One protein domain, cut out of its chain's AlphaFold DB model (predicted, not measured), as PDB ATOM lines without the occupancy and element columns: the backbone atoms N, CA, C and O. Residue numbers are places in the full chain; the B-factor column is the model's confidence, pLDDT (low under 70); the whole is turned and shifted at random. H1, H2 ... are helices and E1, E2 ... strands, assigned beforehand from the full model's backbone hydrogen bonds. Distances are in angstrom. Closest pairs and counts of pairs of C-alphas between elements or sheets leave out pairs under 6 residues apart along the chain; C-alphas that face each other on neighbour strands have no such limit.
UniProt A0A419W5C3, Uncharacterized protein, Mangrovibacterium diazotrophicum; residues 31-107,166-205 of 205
ATOM      1  N   TYR A  31      13.780  24.496 -22.325       45.19
ATOM      2  CA  TYR A  31      13.047  23.284 -22.678       45.19
ATOM      3  C   TYR A  31      12.233  22.859 -21.466       45.19
ATOM      4  O   TYR A  31      12.723  22.169 -20.574       45.19
ATOM      5  N   LEU A  32      11.020  23.404 -21.433       53.50
ATOM      6  CA  LEU A  32       9.999  23.219 -20.414       53.50
ATOM      7  C   LEU A  32       9.925  21.747 -20.005       53.50
ATOM      8  O   LEU A  32       9.604  20.876 -20.813       53.50
ATOM      9  N   ILE A  33      10.227  21.479 -18.737       57.41
ATOM     10  CA  ILE A  33       9.748  20.270 -18.079       57.41
ATOM     11  C   ILE A  33       8.234  20.282 -18.308       57.41
ATOM     12  O   ILE A  33       7.580  21.271 -17.982       57.41
ATOM     13  N   HIS A  34       7.687  19.241 -18.937       69.31
ATOM     14  CA  HIS A  34       6.253  19.144 -19.220       69.31
ATOM     15  C   HIS A  34       5.468  18.832 -17.934       69.31
ATOM     16  O   HIS A  34       4.773  17.820 -17.834       69.31
ATOM     17  N   GLU A  35       5.610  19.692 -16.924       78.31
ATOM     18  CA  GLU A  35       4.913  19.599 -15.643       78.31
ATOM     19  C   GLU A  35       3.401  19.628 -15.863       78.31
ATOM     20  O   GLU A  35       2.682  18.834 -15.270       78.31
ATOM     21  N   GLU A  36       2.943  20.402 -16.850       83.50
ATOM     22  CA  GLU A  36       1.554  20.451 -17.320       83.50
ATOM     23  C   GLU A  36       0.954  19.073 -17.667       83.50
ATOM     24  O   GLU A  36      -0.261  18.892 -17.593       83.50
ATOM     25  N   ILE A  37       1.789  18.093 -18.035       86.06
ATOM     26  CA  ILE A  37       1.352  16.723 -18.331       86.06
ATOM     27  C   ILE A  37       1.247  15.899 -17.046       86.06
ATOM     28  O   ILE A  37       0.351  15.061 -16.936       86.06
ATOM     29  N   ILE A  38       2.146  16.108 -16.081       89.31
ATOM     30  CA  ILE A  38       2.252  15.260 -14.889       89.31
ATOM     31  C   ILE A  38       1.449  15.772 -13.693       89.31
ATOM     32  O   ILE A  38       0.878  14.967 -12.957       89.31
ATOM     33  N   GLU A  39       1.340  17.088 -13.518       91.19
ATOM     34  CA  GLU A  39       0.582  17.710 -12.430       91.19
ATOM     35  C   GLU A  39      -0.880  17.239 -12.397       91.19
ATOM     36  O   GLU A  39      -1.381  16.930 -11.313       91.19
ATOM     37  N   PRO A  40      -1.586  17.079 -13.539       94.00
ATOM     38  CA  PRO A  40      -2.926  16.503 -13.536       94.00
ATOM     39  C   PRO A  40      -2.983  15.066 -12.989       94.00
ATOM     40  O   PRO A  40      -3.970  14.705 -12.342       94.00
ATOM     41  N   TRP A  41      -1.948  14.252 -13.218       94.12
ATOM     42  CA  TRP A  41      -1.859  12.881 -12.699       94.12
ATOM     43  C   TRP A  41      -1.582  12.849 -11.194       94.12
ATOM     44  O   TRP A  41      -2.199  12.058 -10.486       94.12
ATOM     45  N   GLU A  42      -0.737  13.741 -10.683       92.88
ATOM     46  CA  GLU A  42      -0.492  13.883  -9.238       92.88
ATOM     47  C   GLU A  42      -1.694  14.494  -8.498       92.88
ATOM     48  O   GLU A  42      -2.049  14.110  -7.377       92.88
ATOM     49  N   GLY A  43      -2.401  15.418  -9.151       93.62
ATOM     50  CA  GLY A  43      -3.677  15.928  -8.663       93.62
ATOM     51  C   GLY A  43      -4.735  14.824  -8.599       93.62
ATOM     52  O   GLY A  43      -5.510  14.758  -7.643       93.62
ATOM     53  N   LEU A  44      -4.760  13.929  -9.591       94.38
ATOM     54  CA  LEU A  44      -5.642  12.767  -9.575       94.38
ATOM     55  C   LEU A  44      -5.241  11.758  -8.489       94.38
ATOM     56  O   LEU A  44      -6.121  11.277  -7.775       94.38
ATOM     57  N   SER A  45      -3.946  11.472  -8.320       94.06
ATOM     58  CA  SER A  45      -3.474  10.549  -7.283       94.06
ATOM     59  C   SER A  45      -3.875  11.030  -5.893       94.06
ATOM     60  O   SER A  45      -4.366  10.243  -5.091       94.06
ATOM     61  N   SER A  46      -3.771  12.335  -5.641       91.94
ATOM     62  CA  SER A  46      -4.207  12.950  -4.384       91.94
ATOM     63  C   SER A  46      -5.713  12.783  -4.147       91.94
ATOM     64  O   SER A  46      -6.131  12.448  -3.042       91.94
ATOM     65  N   LYS A  47      -6.543  12.953  -5.188       92.69
ATOM     66  CA  LYS A  47      -8.008  12.782  -5.095       92.69
ATOM     67  C   LYS A  47      -8.439  11.342  -4.818       92.69
ATOM     68  O   LYS A  47      -9.493  11.136  -4.227       92.69
ATOM     69  N   LEU A  48      -7.660  10.368  -5.279       91.50
ATOM     70  CA  LEU A  48      -7.958   8.938  -5.156       91.50
ATOM     71  C   LEU A  48      -7.226   8.265  -3.987       91.50
ATOM     72  O   LEU A  48      -7.291   7.045  -3.861       91.50
ATOM     73  N   ASP A  49      -6.486   9.038  -3.182       91.00
ATOM     74  CA  ASP A  49      -5.520   8.529  -2.199       91.00
ATOM     75  C   ASP A  49      -4.550   7.475  -2.789       91.00
ATOM     76  O   ASP A  49      -4.089   6.537  -2.134       91.00
ATOM     77  N   ALA A  50      -4.210   7.634  -4.067       91.38
ATOM     78  CA  ALA A  50      -3.347   6.721  -4.798       91.38
ATOM     79  C   ALA A  50      -1.880   6.867  -4.378       91.38
ATOM     80  O   ALA A  50      -1.434   7.935  -3.954       91.38
ATOM     81  N   GLN A  51      -1.102   5.803  -4.553       93.56
ATOM     82  CA  GLN A  51       0.357   5.872  -4.551       93.56
ATOM     83  C   GLN A  51       0.838   6.126  -5.976       93.56
ATOM     84  O   GLN A  51       0.514   5.348  -6.873       93.56
ATOM     85  N   ILE A  52       1.610   7.191  -6.188       94.12
ATOM     86  CA  ILE A  52       2.212   7.505  -7.484       94.12
ATOM     87  C   ILE A  52       3.726   7.618  -7.337       94.12
ATOM     88  O   ILE A  52       4.211   8.332  -6.466       94.12
ATOM     89  N   ASN A  53       4.450   6.890  -8.184       92.50
ATOM     90  CA  ASN A  53       5.909   6.888  -8.250       92.50
ATOM     91  C   ASN A  53       6.335   6.942  -9.715       92.50
ATOM     92  O   ASN A  53       5.673   6.358 -10.576       92.50
ATOM     93  N   GLY A  54       7.454   7.589 -10.012       88.56
ATOM     94  CA  GLY A  54       7.918   7.718 -11.385       88.56
ATOM     95  C   GLY A  54       9.112   8.642 -11.518       88.56
ATOM     96  O   GLY A  54       9.637   9.116 -10.517       88.56
ATOM     97  N   ILE A  55       9.491   8.916 -12.762       88.50
ATOM     98  CA  ILE A  55      10.545   9.850 -13.138       88.50
ATOM     99  C   ILE A  55       9.993  10.815 -14.190       88.50
ATOM    100  O   ILE A  55       9.320  10.417 -15.144       88.50
ATOM    101  N   LEU A  56      10.322  12.087 -14.017       87.31
ATOM    102  CA  LEU A  56      10.091  13.172 -14.953       87.31
ATOM    103  C   LEU A  56      11.426  13.862 -15.238       87.31
ATOM    104  O   LEU A  56      12.101  14.354 -14.334       87.31
ATOM    105  N   ASN A  57      11.780  13.945 -16.514       81.50
ATOM    106  CA  ASN A  57      12.824  14.827 -17.018       81.50
ATOM    107  C   ASN A  57      12.395  15.427 -18.368       81.50
ATOM    108  O   ASN A  57      11.286  15.195 -18.848       81.50
ATOM    109  N   ARG A  58      13.284  16.203 -18.997       74.50
ATOM    110  CA  ARG A  58      13.030  16.884 -20.279       74.50
ATOM    111  C   ARG A  58      12.548  15.956 -21.404       74.50
ATOM    112  O   ARG A  58      11.784  16.390 -22.260       74.50
ATOM    113  N   PHE A  59      13.010  14.710 -21.431       79.81
ATOM    114  CA  PHE A  59      12.759  13.774 -22.527       79.81
ATOM    115  C   PHE A  59      11.832  12.631 -22.141       79.81
ATOM    116  O   PHE A  59      11.269  11.996 -23.023       79.81
ATOM    117  N   VAL A  60      11.692  12.339 -20.852       85.19
ATOM    118  CA  VAL A  60      11.027  11.135 -20.362       85.19
ATOM    119  C   VAL A  60      10.061  11.489 -19.243       85.19
ATOM    120  O   VAL A  60      10.422  12.146 -18.269       85.19
ATOM    121  N   ILE A  61       8.845  10.980 -19.380       89.94
ATOM    122  CA  ILE A  61       7.861  10.847 -18.316       89.94
ATOM    123  C   ILE A  61       7.575   9.360 -18.193       89.94
ATOM    124  O   ILE A  61       7.135   8.740 -19.160       89.94
ATOM    125  N   GLU A  62       7.797   8.788 -17.022       91.69
ATOM    126  CA  GLU A  62       7.412   7.416 -16.708       91.69
ATOM    127  C   GLU A  62       6.845   7.380 -15.301       91.69
ATOM    128  O   GLU A  62       7.482   7.852 -14.366       91.69
ATOM    129  N   PHE A  63       5.653   6.820 -15.127       94.19
ATOM    130  CA  PHE A  63       5.067   6.682 -13.802       94.19
ATOM    131  C   PHE A  63       4.221   5.426 -13.661       94.19
ATOM    132  O   PHE A  63       3.703   4.869 -14.632       94.19
ATOM    133  N   LYS A  64       4.056   5.023 -12.405       96.19
ATOM    134  CA  LYS A  64       3.117   4.021 -11.928       96.19
ATOM    135  C   LYS A  64       2.227   4.671 -10.871       96.19
ATOM    136  O   LYS A  64       2.736   5.188  -9.881       96.19
ATOM    137  N   MET A  65       0.916   4.588 -11.060       96.25
ATOM    138  CA  MET A  65      -0.096   4.989 -10.085       96.25
ATOM    139  C   MET A  65      -0.912   3.770  -9.653       96.25
ATOM    140  O   MET A  65      -1.349   2.990 -10.498       96.25
ATOM    141  N   GLU A  66      -1.126   3.598  -8.355       96.00
ATOM    142  CA  GLU A  66      -1.818   2.447  -7.769       96.00
ATOM    143  C   GLU A  66      -2.840   2.895  -6.720       96.00
ATOM    144  O   GLU A  66      -2.517   3.684  -5.833       96.00
ATOM    145  N   PHE A  67      -4.079   2.411  -6.834       93.81
ATOM    146  CA  PHE A  67      -5.184   2.763  -5.937       93.81
ATOM    147  C   PHE A  67      -6.310   1.732  -5.981       93.81
ATOM    148  O   PHE A  67      -6.392   0.916  -6.899       93.81
ATOM    149  N   ASN A  68      -7.209   1.794  -5.001       92.44
ATOM    150  CA  ASN A  68      -8.436   1.006  -5.008       92.44
ATOM    151  C   ASN A  68      -9.598   1.835  -5.568       92.44
ATOM    152  O   ASN A  68      -9.862   2.937  -5.099       92.44
ATOM    153  N   TYR A  69     -10.321   1.280  -6.539       90.38
ATOM    154  CA  TYR A  69     -11.511   1.880  -7.138       90.38
ATOM    155  C   TYR A  69     -12.651   0.868  -7.150       90.38
ATOM    156  O   TYR A  69     -12.494  -0.219  -7.705       90.38
ATOM    157  N   SER A  70     -13.783   1.187  -6.514       87.38
ATOM    158  CA  SER A  70     -14.944   0.280  -6.411       87.38
ATOM    159  C   SER A  70     -14.557  -1.155  -5.999       87.38
ATOM    160  O   SER A  70     -14.936  -2.125  -6.651       87.38
ATOM    161  N   SER A  71     -13.747  -1.288  -4.939       85.31
ATOM    162  CA  SER A  71     -13.229  -2.572  -4.420       85.31
ATOM    163  C   SER A  71     -12.284  -3.347  -5.355       85.31
ATOM    164  O   SER A  71     -12.011  -4.528  -5.130       85.31
ATOM    165  N   ARG A  72     -11.742  -2.699  -6.391       88.56
ATOM    166  CA  ARG A  72     -10.739  -3.266  -7.302       88.56
ATOM    167  C   ARG A  72      -9.423  -2.522  -7.185       88.56
ATOM    168  O   ARG A  72      -9.411  -1.296  -7.183       88.56
ATOM    169  N   LEU A  73      -8.318  -3.262  -7.181       92.94
ATOM    170  CA  LEU A  73      -6.997  -2.664  -7.333       92.94
ATOM    171  C   LEU A  73      -6.811  -2.233  -8.793       92.94
ATOM    172  O   LEU A  73      -6.864  -3.067  -9.703       92.94
ATOM    173  N   VAL A  74      -6.582  -0.941  -8.997       95.31
ATOM    174  CA  VAL A  74      -6.273  -0.336 -10.290       95.31
ATOM    175  C   VAL A  74      -4.821   0.114 -10.279       95.31
ATOM    176  O   VAL A  74      -4.378   0.831  -9.383       95.31
ATOM    177  N   VAL A  75      -4.075  -0.308 -11.299       96.62
ATOM    178  CA  VAL A  75      -2.687   0.097 -11.515       96.62
ATOM    179  C   VAL A  75      -2.559   0.700 -12.903       96.62
ATOM    180  O   VAL A  75      -2.815   0.022 -13.899       96.62
ATOM    181  N   VAL A  76      -2.124   1.950 -12.977       97.00
ATOM    182  CA  VAL A  76      -1.882   2.674 -14.224       97.00
ATOM    183  C   VAL A  76      -0.389   2.867 -14.404       97.00
ATOM    184  O   VAL A  76       0.296   3.293 -13.482       97.00
ATOM    185  N   TYR A  77       0.101   2.583 -15.602       97.62
ATOM    186  CA  TYR A  77       1.440   2.939 -16.042       97.62
ATOM    187  C   TYR A  77       1.313   3.939 -17.181       97.62
ATOM    188  O   TYR A  77       0.637   3.647 -18.170       97.62
ATOM    189  N   GLY A  78       1.950   5.094 -17.043       96.06
ATOM    190  CA  GLY A  78       2.036   6.099 -18.097       96.06
ATOM    191  C   GLY A  78       3.478   6.268 -18.541       96.06
ATOM    192  O   GLY A  78       4.386   6.288 -17.708       96.06
ATOM    193  N   LYS A  79       3.688   6.380 -19.852       93.56
ATOM    194  CA  LYS A  79       4.992   6.678 -20.436       93.56
ATOM    195  C   LYS A  79       4.861   7.677 -21.580       93.56
ATOM    196  O   LYS A  79       3.996   7.524 -22.440       93.56
ATOM    197  N   ARG A  80       5.773   8.641 -21.619       90.56
ATOM    198  CA  ARG A  80       6.034   9.534 -22.749       90.56
ATOM    199  C   ARG A  80       7.539   9.701 -22.898       90.56
ATOM    200  O   ARG A  80       8.224   9.991 -21.925       90.56
ATOM    201  N   GLN A  81       8.043   9.527 -24.108       86.88
ATOM    202  CA  GLN A  81       9.446   9.703 -24.439       86.88
ATOM    203  C   GLN A  81       9.578  10.538 -25.711       86.88
ATOM    204  O   GLN A  81       8.959  10.229 -26.728       86.88
ATOM    205  N   VAL A  82      10.397  11.578 -25.643       81.62
ATOM    206  CA  VAL A  82      10.783  12.428 -26.767       81.62
ATOM    207  C   VAL A  82      12.197  12.044 -27.180       81.62
ATOM    208  O   VAL A  82      13.104  12.099 -26.351       81.62
ATOM    209  N   ASP A  83      12.389  11.665 -28.442       70.25
ATOM    210  CA  ASP A  83      13.725  11.420 -28.990       70.25
ATOM    211  C   ASP A  83      14.249  12.687 -29.695       70.25
ATOM    212  O   ASP A  83      13.742  13.051 -30.764       70.25
ATOM    213  N   PRO A  84      15.247  13.385 -29.120       58.59
ATOM    214  CA  PRO A  84      15.815  14.583 -29.725       58.59
ATOM    215  C   PRO A  84      16.722  14.283 -30.928       58.59
ATOM    216  O   PRO A  84      17.035  15.199 -31.683       58.59
ATOM    217  N   HIS A  85      17.163  13.037 -31.132       58.00
ATOM    218  CA  HIS A  85      18.113  12.690 -32.191       58.00
ATOM    219  C   HIS A  85      17.462  12.479 -33.565       58.00
ATOM    220  O   HIS A  85      18.175  12.422 -34.567       58.00
ATOM    221  N   PHE A  86      16.129  12.418 -33.640       51.03
ATOM    222  CA  PHE A  86      15.394  12.267 -34.903       51.03
ATOM    223  C   PHE A  86      15.045  13.585 -35.610       51.03
ATOM    224  O   PHE A  86      14.536  13.547 -36.731       51.03
ATOM    225  N   SER A  87      15.377  14.752 -35.041       48.66
ATOM    226  CA  SER A  87      15.268  16.027 -35.762       48.66
ATOM    227  C   SER A  87      16.447  16.186 -36.726       48.66
ATOM    228  O   SER A  87      17.449  16.837 -36.418       48.66
ATOM    229  N   SER A  88      16.369  15.551 -37.895       42.72
ATOM    230  CA  SER A  88      17.296  15.866 -38.984       42.72
ATOM    231  C   SER A  88      17.094  17.327 -39.402       42.72
ATOM    232  O   SER A  88      15.972  17.827 -39.400       42.72
ATOM    233  N   CYS A  89      18.169  18.023 -39.775       47.12
ATOM    234  CA  CYS A  89      18.186  19.467 -40.056       47.12
ATOM    235  C   CYS A  89      17.272  19.925 -41.217       47.12
ATOM    236  O   CYS A  89      17.279  21.105 -41.563       47.12
ATOM    237  N   LEU A  90      16.540  19.005 -41.849       49.72
ATOM    238  CA  LEU A  90      15.677  19.242 -43.004       49.72
ATOM    239  C   LEU A  90      14.209  18.860 -42.762       49.72
ATOM    240  O   LEU A  90      13.363  19.322 -43.516       49.72
ATOM    241  N   ASP A  91      13.894  18.117 -41.694       48.62
ATOM    242  CA  ASP A  91      12.526  17.726 -41.339       48.62
ATOM    243  C   ASP A  91      12.328  17.821 -39.818       48.62
ATOM    244  O   ASP A  91      12.892  17.052 -39.037       48.62
ATOM    245  N   ASN A  92      11.490  18.770 -39.388       45.22
ATOM    246  CA  ASN A  92      11.127  19.031 -37.987       45.22
ATOM    247  C   ASN A  92      10.185  17.953 -37.407       45.22
ATOM    248  O   ASN A  92       9.151  18.266 -36.812       45.22
ATOM    249  N   HIS A  93      10.499  16.672 -37.578       51.53
ATOM    250  CA  HIS A  93       9.708  15.583 -37.017       51.53
ATOM    251  C   HIS A  93      10.306  15.131 -35.685       51.53
ATOM    252  O   HIS A  93      11.169  14.262 -35.616       51.53
ATOM    253  N   LEU A  94       9.830  15.750 -34.604       60.84
ATOM    254  CA  LEU A  94      10.075  15.282 -33.245       60.84
ATOM    255  C   LEU A  94       9.387  13.916 -33.072       60.84
ATOM    256  O   LEU A  94       8.168  13.816 -33.226       60.84
ATOM    257  N   PHE A  95      10.147  12.864 -32.768       68.44
ATOM    258  CA  PHE A  95       9.559  11.559 -32.466       68.44
ATOM    259  C   PHE A  95       9.085  11.540 -31.012       68.44
ATOM    260  O   PHE A  95       9.880  11.721 -30.087       68.44
ATOM    261  N   ILE A  96       7.784  11.321 -30.821       79.38
ATOM    262  CA  ILE A  96       7.171  11.159 -29.503       79.38
ATOM    263  C   ILE A  96       6.601   9.745 -29.425       79.38
ATOM    264  O   ILE A  96       5.689   9.395 -30.171       79.38
ATOM    265  N   ALA A  97       7.136   8.942 -28.510       84.12
ATOM    266  CA  ALA A  97       6.567   7.656 -28.139       84.12
ATOM    267  C   ALA A  97       5.761   7.814 -26.853       84.12
ATOM    268  O   ALA A  97       6.294   8.232 -25.827       84.12
ATOM    269  N   GLU A  98       4.490   7.440 -26.888       92.12
ATOM    270  CA  GLU A  98       3.607   7.493 -25.732       92.12
ATOM    271  C   GLU A  98       2.932   6.141 -25.502       92.12
ATOM    272  O   GLU A  98       2.766   5.339 -26.422       92.12
ATOM    273  N   SER A  99       2.556   5.864 -24.256       95.19
ATOM    274  CA  SER A  99       1.720   4.711 -23.937       95.19
ATOM    275  C   SER A  99       1.053   4.851 -22.574       95.19
ATOM    276  O   SER A  99       1.615   5.445 -21.649       95.19
ATOM    277  N   THR A 100      -0.120   4.237 -22.444       97.06
ATOM    278  CA  THR A 100      -0.795   4.040 -21.159       97.06
ATOM    279  C   THR A 100      -1.202   2.588 -21.025       97.06
ATOM    280  O   THR A 100      -1.803   2.017 -21.934       97.06
ATOM    281  N   LYS A 101      -0.921   1.990 -19.870       97.38
ATOM    282  CA  LYS A 101      -1.350   0.638 -19.529       97.38
ATOM    283  C   LYS A 101      -2.126   0.652 -18.225       97.38
ATOM    284  O   LYS A 101      -1.589   1.019 -17.187       97.38
ATOM    285  N   ILE A 102      -3.368   0.199 -18.277       96.88
ATOM    286  CA  ILE A 102      -4.273   0.123 -17.132       96.88
ATOM    287  C   ILE A 102      -4.464  -1.349 -16.790       96.88
ATOM    288  O   ILE A 102      -4.875  -2.133 -17.642       96.88
ATOM    289  N   ASN A 103      -4.180  -1.730 -15.551       94.88
ATOM    290  CA  ASN A 103      -4.480  -3.048 -15.012       94.88
ATOM    291  C   ASN A 103      -5.563  -2.926 -13.945       94.88
ATOM    292  O   ASN A 103      -5.427  -2.141 -13.012       94.88
ATOM    293  N   ILE A 104      -6.603  -3.741 -14.065       92.31
ATOM    294  CA  ILE A 104      -7.726  -3.810 -13.133       92.31
ATOM    295  C   ILE A 104      -7.775  -5.239 -12.597       92.31
ATOM    296  O   ILE A 104      -8.033  -6.187 -13.348       92.31
ATOM    297  N   ALA A 105      -7.483  -5.400 -11.309       89.44
ATOM    298  CA  ALA A 105      -7.550  -6.689 -10.632       89.44
ATOM    299  C   ALA A 105      -8.983  -7.027 -10.199       89.44
ATOM    300  O   ALA A 105      -9.841  -6.152 -10.087       89.44
ATOM    301  N   ASN A 106      -9.220  -8.309  -9.908       81.50
ATOM    302  CA  ASN A 106     -10.515  -8.834  -9.464       81.50
ATOM    303  C   ASN A 106     -11.676  -8.491 -10.414       81.50
ATOM    304  O   ASN A 106     -12.803  -8.252  -9.987       81.50
ATOM    305  N   TRP A 107     -11.408  -8.493 -11.718       78.75
ATOM    306  CA  TRP A 107     -12.455  -8.460 -12.726       78.75
ATOM    307  C   TRP A 107     -13.234  -9.777 -12.675       78.75
ATOM    308  O   TRP A 107     -12.681 -10.848 -12.958       78.75
ATOM    309  N   ASP A 166     -13.155   1.791 -26.245       86.56
ATOM    310  CA  ASP A 166     -12.912   2.222 -27.630       86.56
ATOM    311  C   ASP A 166     -13.135   3.730 -27.854       86.56
ATOM    312  O   ASP A 166     -12.547   4.313 -28.759       86.56
ATOM    313  N   GLN A 167     -13.931   4.394 -27.004       87.25
ATOM    314  CA  GLN A 167     -14.082   5.858 -27.022       87.25
ATOM    315  C   GLN A 167     -12.787   6.592 -26.662       87.25
ATOM    316  O   GLN A 167     -12.617   7.755 -27.032       87.25
ATOM    317  N   VAL A 168     -11.879   5.940 -25.934       90.12
ATOM    318  CA  VAL A 168     -10.557   6.494 -25.660       90.12
ATOM    319  C   VAL A 168      -9.661   6.193 -26.858       90.12
ATOM    320  O   VAL A 168      -9.357   5.042 -27.173       90.12
ATOM    321  N   ASN A 169      -9.229   7.249 -27.544       89.06
ATOM    322  CA  ASN A 169      -8.388   7.115 -28.727       89.06
ATOM    323  C   ASN A 169      -7.082   6.374 -28.415       89.06
ATOM    324  O   ASN A 169      -6.503   6.515 -27.339       89.06
ATOM    325  N   GLY A 170      -6.582   5.636 -29.403       88.81
ATOM    326  CA  GLY A 170      -5.272   4.995 -29.309       88.81
ATOM    327  C   GLY A 170      -5.272   3.594 -28.703       88.81
ATOM    328  O   GLY A 170      -4.210   3.049 -28.422       88.81
ATOM    329  N   LEU A 171      -6.439   2.967 -28.520       91.38
ATOM    330  CA  LEU A 171      -6.530   1.589 -28.034       91.38
ATOM    331  C   LEU A 171      -5.654   0.654 -28.887       91.38
ATOM    332  O   LEU A 171      -5.837   0.540 -30.099       91.38
ATOM    333  N   GLN A 172      -4.684  -0.017 -28.272       90.19
ATOM    334  CA  GLN A 172      -3.836  -1.011 -28.934       90.19
ATOM    335  C   GLN A 172      -4.327  -2.421 -28.651       90.19
ATOM    336  O   GLN A 172      -4.419  -3.250 -29.565       90.19
ATOM    337  N   LYS A 173      -4.601  -2.688 -27.372       89.38
ATOM    338  CA  LYS A 173      -4.846  -4.033 -26.883       89.38
ATOM    339  C   LYS A 173      -5.715  -4.039 -25.636       89.38
ATOM    340  O   LYS A 173      -5.563  -3.209 -24.748       89.38
ATOM    341  N   ILE A 174      -6.572  -5.048 -25.544       89.31
ATOM    342  CA  ILE A 174      -7.244  -5.432 -24.300       89.31
ATOM    343  C   ILE A 174      -6.892  -6.886 -24.045       89.31
ATOM    344  O   ILE A 174      -6.921  -7.700 -24.964       89.31
ATOM    345  N   SER A 175      -6.558  -7.241 -22.816       87.75
ATOM    346  CA  SER A 175      -6.366  -8.635 -22.450       87.75
ATOM    347  C   SER A 175      -6.995  -8.937 -21.115       87.75
ATOM    348  O   SER A 175      -6.778  -8.210 -20.150       87.75
ATOM    349  N   LEU A 176      -7.711 -10.047 -21.050       84.62
ATOM    350  CA  LEU A 176      -8.154 -10.616 -19.791       84.62
ATOM    351  C   LEU A 176      -7.317 -11.858 -19.522       84.62
ATOM    352  O   LEU A 176      -7.173 -12.709 -20.400       84.62
ATOM    353  N   LYS A 177      -6.750 -11.964 -18.322       82.94
ATOM    354  CA  LYS A 177      -6.032 -13.154 -17.863       82.94
ATOM    355  C   LYS A 177      -6.487 -13.490 -16.453       82.94
ATOM    356  O   LYS A 177      -6.207 -12.747 -15.513       82.94
ATOM    357  N   LYS A 178      -7.152 -14.636 -16.291       81.56
ATOM    358  CA  LYS A 178      -7.817 -15.010 -15.030       81.56
ATOM    359  C   LYS A 178      -8.781 -13.889 -14.590       81.56
ATOM    360  O   LYS A 178      -9.714 -13.593 -15.318       81.56
ATOM    361  N   ARG A 179      -8.532 -13.253 -13.439       83.06
ATOM    362  CA  ARG A 179      -9.329 -12.146 -12.880       83.06
ATOM    363  C   ARG A 179      -8.702 -10.765 -13.102       83.06
ATOM    364  O   ARG A 179      -9.057  -9.824 -12.408       83.06
ATOM    365  N   ASN A 180      -7.745 -10.638 -14.019       87.25
ATOM    366  CA  ASN A 180      -7.069  -9.370 -14.284       87.25
ATOM    367  C   ASN A 180      -7.378  -8.909 -15.704       87.25
ATOM    368  O   ASN A 180      -7.097  -9.640 -16.659       87.25
ATOM    369  N   MET A 181      -7.927  -7.703 -15.833       90.19
ATOM    370  CA  MET A 181      -8.048  -7.009 -17.109       90.19
ATOM    371  C   MET A 181      -6.866  -6.062 -17.285       90.19
ATOM    372  O   MET A 181      -6.498  -5.341 -16.364       90.19
ATOM    373  N   THR A 182      -6.302  -6.044 -18.483       93.19
ATOM    374  CA  THR A 182      -5.277  -5.102 -18.913       93.19
ATOM    375  C   THR A 182      -5.763  -4.396 -20.171       93.19
ATOM    376  O   THR A 182      -6.202  -5.060 -21.109       93.19
ATOM    377  N   ILE A 183      -5.659  -3.074 -20.202       94.44
ATOM    378  CA  ILE A 183      -5.987  -2.223 -21.347       94.44
ATOM    379  C   ILE A 183      -4.735  -1.412 -21.688       94.44
ATOM    380  O   ILE A 183      -4.131  -0.812 -20.801       94.44
ATOM    381  N   GLU A 184      -4.323  -1.421 -22.952       95.44
ATOM    382  CA  GLU A 184      -3.115  -0.753 -23.442       95.44
ATOM    383  C   GLU A 184      -3.475   0.228 -24.565       95.44
ATOM    384  O   GLU A 184      -4.177  -0.134 -25.515       95.44
ATOM    385  N   TYR A 185      -2.967   1.455 -24.455       95.25
ATOM    386  CA  TYR A 185      -3.130   2.555 -25.405       95.25
ATOM    387  C   TYR A 185      -1.764   3.028 -25.923       95.25
ATOM    388  O   TYR A 185      -0.792   3.039 -25.167       95.25
ATOM    389  N   ASP A 186      -1.704   3.466 -27.184       94.00
ATOM    390  CA  ASP A 186      -0.521   4.027 -27.867       94.00
ATOM    391  C   ASP A 186      -0.277   5.514 -27.582       94.00
ATOM    392  O   ASP A 186       0.514   6.164 -28.260       94.00
ATOM    393  N   ARG A 187      -0.966   6.048 -26.574       93.88
ATOM    394  CA  ARG A 187      -0.852   7.433 -26.133       93.88
ATOM    395  C   ARG A 187      -0.885   7.544 -24.623       93.88
ATOM    396  O   ARG A 187      -1.353   6.629 -23.932       93.88
ATOM    397  N   LEU A 188      -0.442   8.686 -24.110       93.81
ATOM    398  CA  LEU A 188      -0.673   9.038 -22.720       93.81
ATOM    399  C   LEU A 188      -2.116   9.552 -22.594       93.81
ATOM    400  O   LEU A 188      -2.511  10.517 -23.254       93.81
ATOM    401  N   ILE A 189      -2.943   8.849 -21.820       95.19
ATOM    402  CA  ILE A 189      -4.352   9.215 -21.634       95.19
ATOM    403  C   ILE A 189      -4.424  10.462 -20.746       95.19
ATOM    404  O   ILE A 189      -3.635  10.614 -19.815       95.19
ATOM    405  N   ASP A 190      -5.374  11.356 -21.014       94.00
ATOM    406  CA  ASP A 190      -5.639  12.476 -20.110       94.00
ATOM    407  C   ASP A 190      -6.312  11.969 -18.815       94.00
ATOM    408  O   ASP A 190      -7.237  11.153 -18.895       94.00
ATOM    409  N   PRO A 191      -5.940  12.451 -17.614       94.75
ATOM    410  CA  PRO A 191      -6.556  11.998 -16.361       94.75
ATOM    411  C   PRO A 191      -8.089  12.086 -16.323       94.75
ATOM    412  O   PRO A 191      -8.735  11.272 -15.661       94.75
ATOM    413  N   ARG A 192      -8.706  13.036 -17.040       93.69
ATOM    414  CA  ARG A 192     -10.170  13.160 -17.130       93.69
ATOM    415  C   ARG A 192     -10.769  12.083 -18.030       93.69
ATOM    416  O   ARG A 192     -11.824  11.549 -17.696       93.69
ATOM    417  N   GLU A 193     -10.127  11.768 -19.156       94.25
ATOM    418  CA  GLU A 193     -10.520  10.644 -20.022       94.25
ATOM    419  C   GLU A 193     -10.391   9.315 -19.268       94.25
ATOM    420  O   GLU A 193     -11.309   8.496 -19.296       94.25
ATOM    421  N   PHE A 194      -9.298   9.146 -18.520       95.06
ATOM    422  CA  PHE A 194      -9.066   7.982 -17.670       95.06
ATOM    423  C   PHE A 194     -10.155   7.808 -16.601       95.06
ATOM    424  O   PHE A 194     -10.683   6.708 -16.442       95.06
ATOM    425  N   MET A 195     -10.546   8.879 -15.904       94.12
ATOM    426  CA  MET A 195     -11.616   8.796 -14.903       94.12
ATOM    427  C   MET A 195     -12.971   8.448 -15.516       94.12
ATOM    428  O   MET A 195     -13.652   7.562 -15.009       94.12
ATOM    429  N   LYS A 196     -13.329   9.059 -16.653       91.88
ATOM    430  CA  LYS A 196     -14.555   8.694 -17.382       91.88
ATOM    431  C   LYS A 196     -14.562   7.217 -17.771       91.88
ATOM    432  O   LYS A 196     -15.590   6.556 -17.644       91.88
ATOM    433  N   LEU A 197     -13.422   6.701 -18.233       92.44
ATOM    434  CA  LEU A 197     -13.271   5.285 -18.550       92.44
ATOM    435  C   LEU A 197     -13.512   4.416 -17.309       92.44
ATOM    436  O   LEU A 197     -14.275   3.456 -17.387       92.44
ATOM    437  N   LEU A 198     -12.900   4.748 -16.170       90.81
ATOM    438  CA  LEU A 198     -13.101   3.991 -14.933       90.81
ATOM    439  C   LEU A 198     -14.547   4.010 -14.447       90.81
ATOM    440  O   LEU A 198     -15.042   2.965 -14.031       90.81
ATOM    441  N   ASP A 199     -15.230   5.148 -14.542       89.12
ATOM    442  CA  ASP A 199     -16.647   5.262 -14.187       89.12
ATOM    443  C   ASP A 199     -17.511   4.357 -15.067       89.12
ATOM    444  O   ASP A 199     -18.349   3.601 -14.582       89.12
ATOM    445  N   LEU A 200     -17.262   4.356 -16.375       85.94
ATOM    446  CA  LEU A 200     -17.984   3.490 -17.305       85.94
ATOM    447  C   LEU A 200     -17.704   1.999 -17.069       85.94
ATOM    448  O   LEU A 200     -18.563   1.174 -17.373       85.94
ATOM    449  N   LEU A 201     -16.535   1.650 -16.527       83.00
ATOM    450  CA  LEU A 201     -16.161   0.275 -16.175       83.00
ATOM    451  C   LEU A 201     -16.616  -0.149 -14.767       83.00
ATOM    452  O   LEU A 201     -16.608  -1.347 -14.463       83.00
ATOM    453  N   SER A 202     -16.969   0.803 -13.898       76.25
ATOM    454  CA  SER A 202     -17.460   0.552 -12.535       76.25
ATOM    455  C   SER A 202     -18.989   0.495 -12.460       76.25
ATOM    456  O   SER A 202     -19.538  -0.178 -11.585       76.25
ATOM    457  N   ILE A 203     -19.695   1.139 -13.395       55.16
ATOM    458  CA  ILE A 203     -21.154   1.077 -13.505       55.16
ATOM    459  C   ILE A 203     -21.561  -0.320 -14.014       55.16
ATOM    460  O   ILE A 203     -21.633  -0.560 -15.215       55.16
ATOM    461  N   ARG A 204     -21.921  -1.208 -13.072       48.16
ATOM    462  CA  ARG A 204     -22.495  -2.567 -13.251       48.16
ATOM    463  C   ARG A 204     -21.497  -3.721 -13.402       48.16
ATOM    464  O   ARG A 204     -21.532  -4.464 -14.386       48.16
ATOM    465  N   SER A 205     -20.706  -3.946 -12.360       44.22
ATOM    466  CA  SER A 205     -20.393  -5.315 -11.925       44.22
ATOM    467  C   SER A 205     -21.126  -5.636 -10.643       44.22
ATOM    468  O   SER A 205     -20.974  -4.804  -9.720       44.22
TER     469      SER A 205
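This is residues 31 to 107 and 166 to 205 of the 205 residues of an uncharacterized protein of Mangrovibacterium diazotrophicum (UniProt A0A419W5C3). One twisted, six-stranded sheet makes a long slab, with helices H1 and H2 over one face and the other face bare of named helices. H1 covers E1 and E2 towards one edge, H2 covers E3, and the loop between E3 and E4 lies at one end of the longest axis. The 117 printed residues run H1, E1, E2, E3, E4, E5, E6, H2; the antiparallel sheet's order is E1, E2, E3, E4, E6, E5. The class is mixed, helices and strands; the whole is compact, with a radius of gyration of the C-alphas of 15.6 A, yet elongated, spanning 54 by 28 by 21 A.

H1, residues 35 to 47, is on the sheet at a height of 9.5 A, along the strands. E1, residues 51 to 56, E2, 60 to 69, E3, 72 to 83, and E4, 95 to 104, form a meander, each strand the antiparallel neighbour of the one before; N 53 and O 64 are 3.0 A apart, N 65 and O 76 2.8 A, N 79 and O 99 2.9 A. E5, 171 to 177, and E6, 180 to 185, form a hairpin, with N 175 and O 182 at 2.8 A; E6 neighbours E4, with N 102 and O 183 at 2.8 A. H2, residues 191 to 202, is on the same face as H1, at a height of 9.2 A. The helices only just touch, with 3 pairs of C-alphas within 8 A, the closest Trp 41 and Pro 191 at 6.0 A. Every O i to N i+4 pair is within hydrogen-bond range in H2, 7 of 9 in H1.

H1 begins at C-alpha 35 (4.913, 19.599, -15.643) and is 18.0 A long. E2, E3 and E4 measure 27.7 A, 35.8 A and 30.1 A. H2 ends at C-alpha 202 (-17.460, 0.552, -12.535).

The C-alphas farthest apart, of Cys 89 and Ser 205, are 53.8 A apart. Residues 108 to 165 are not printed, an 18.3 A gap between C-alphas 107 and 166. Of the links printed whole, E3 to E4 is long. Confidence is under 70 at residues 31 to 34, 84 to 95 and 203 to 205.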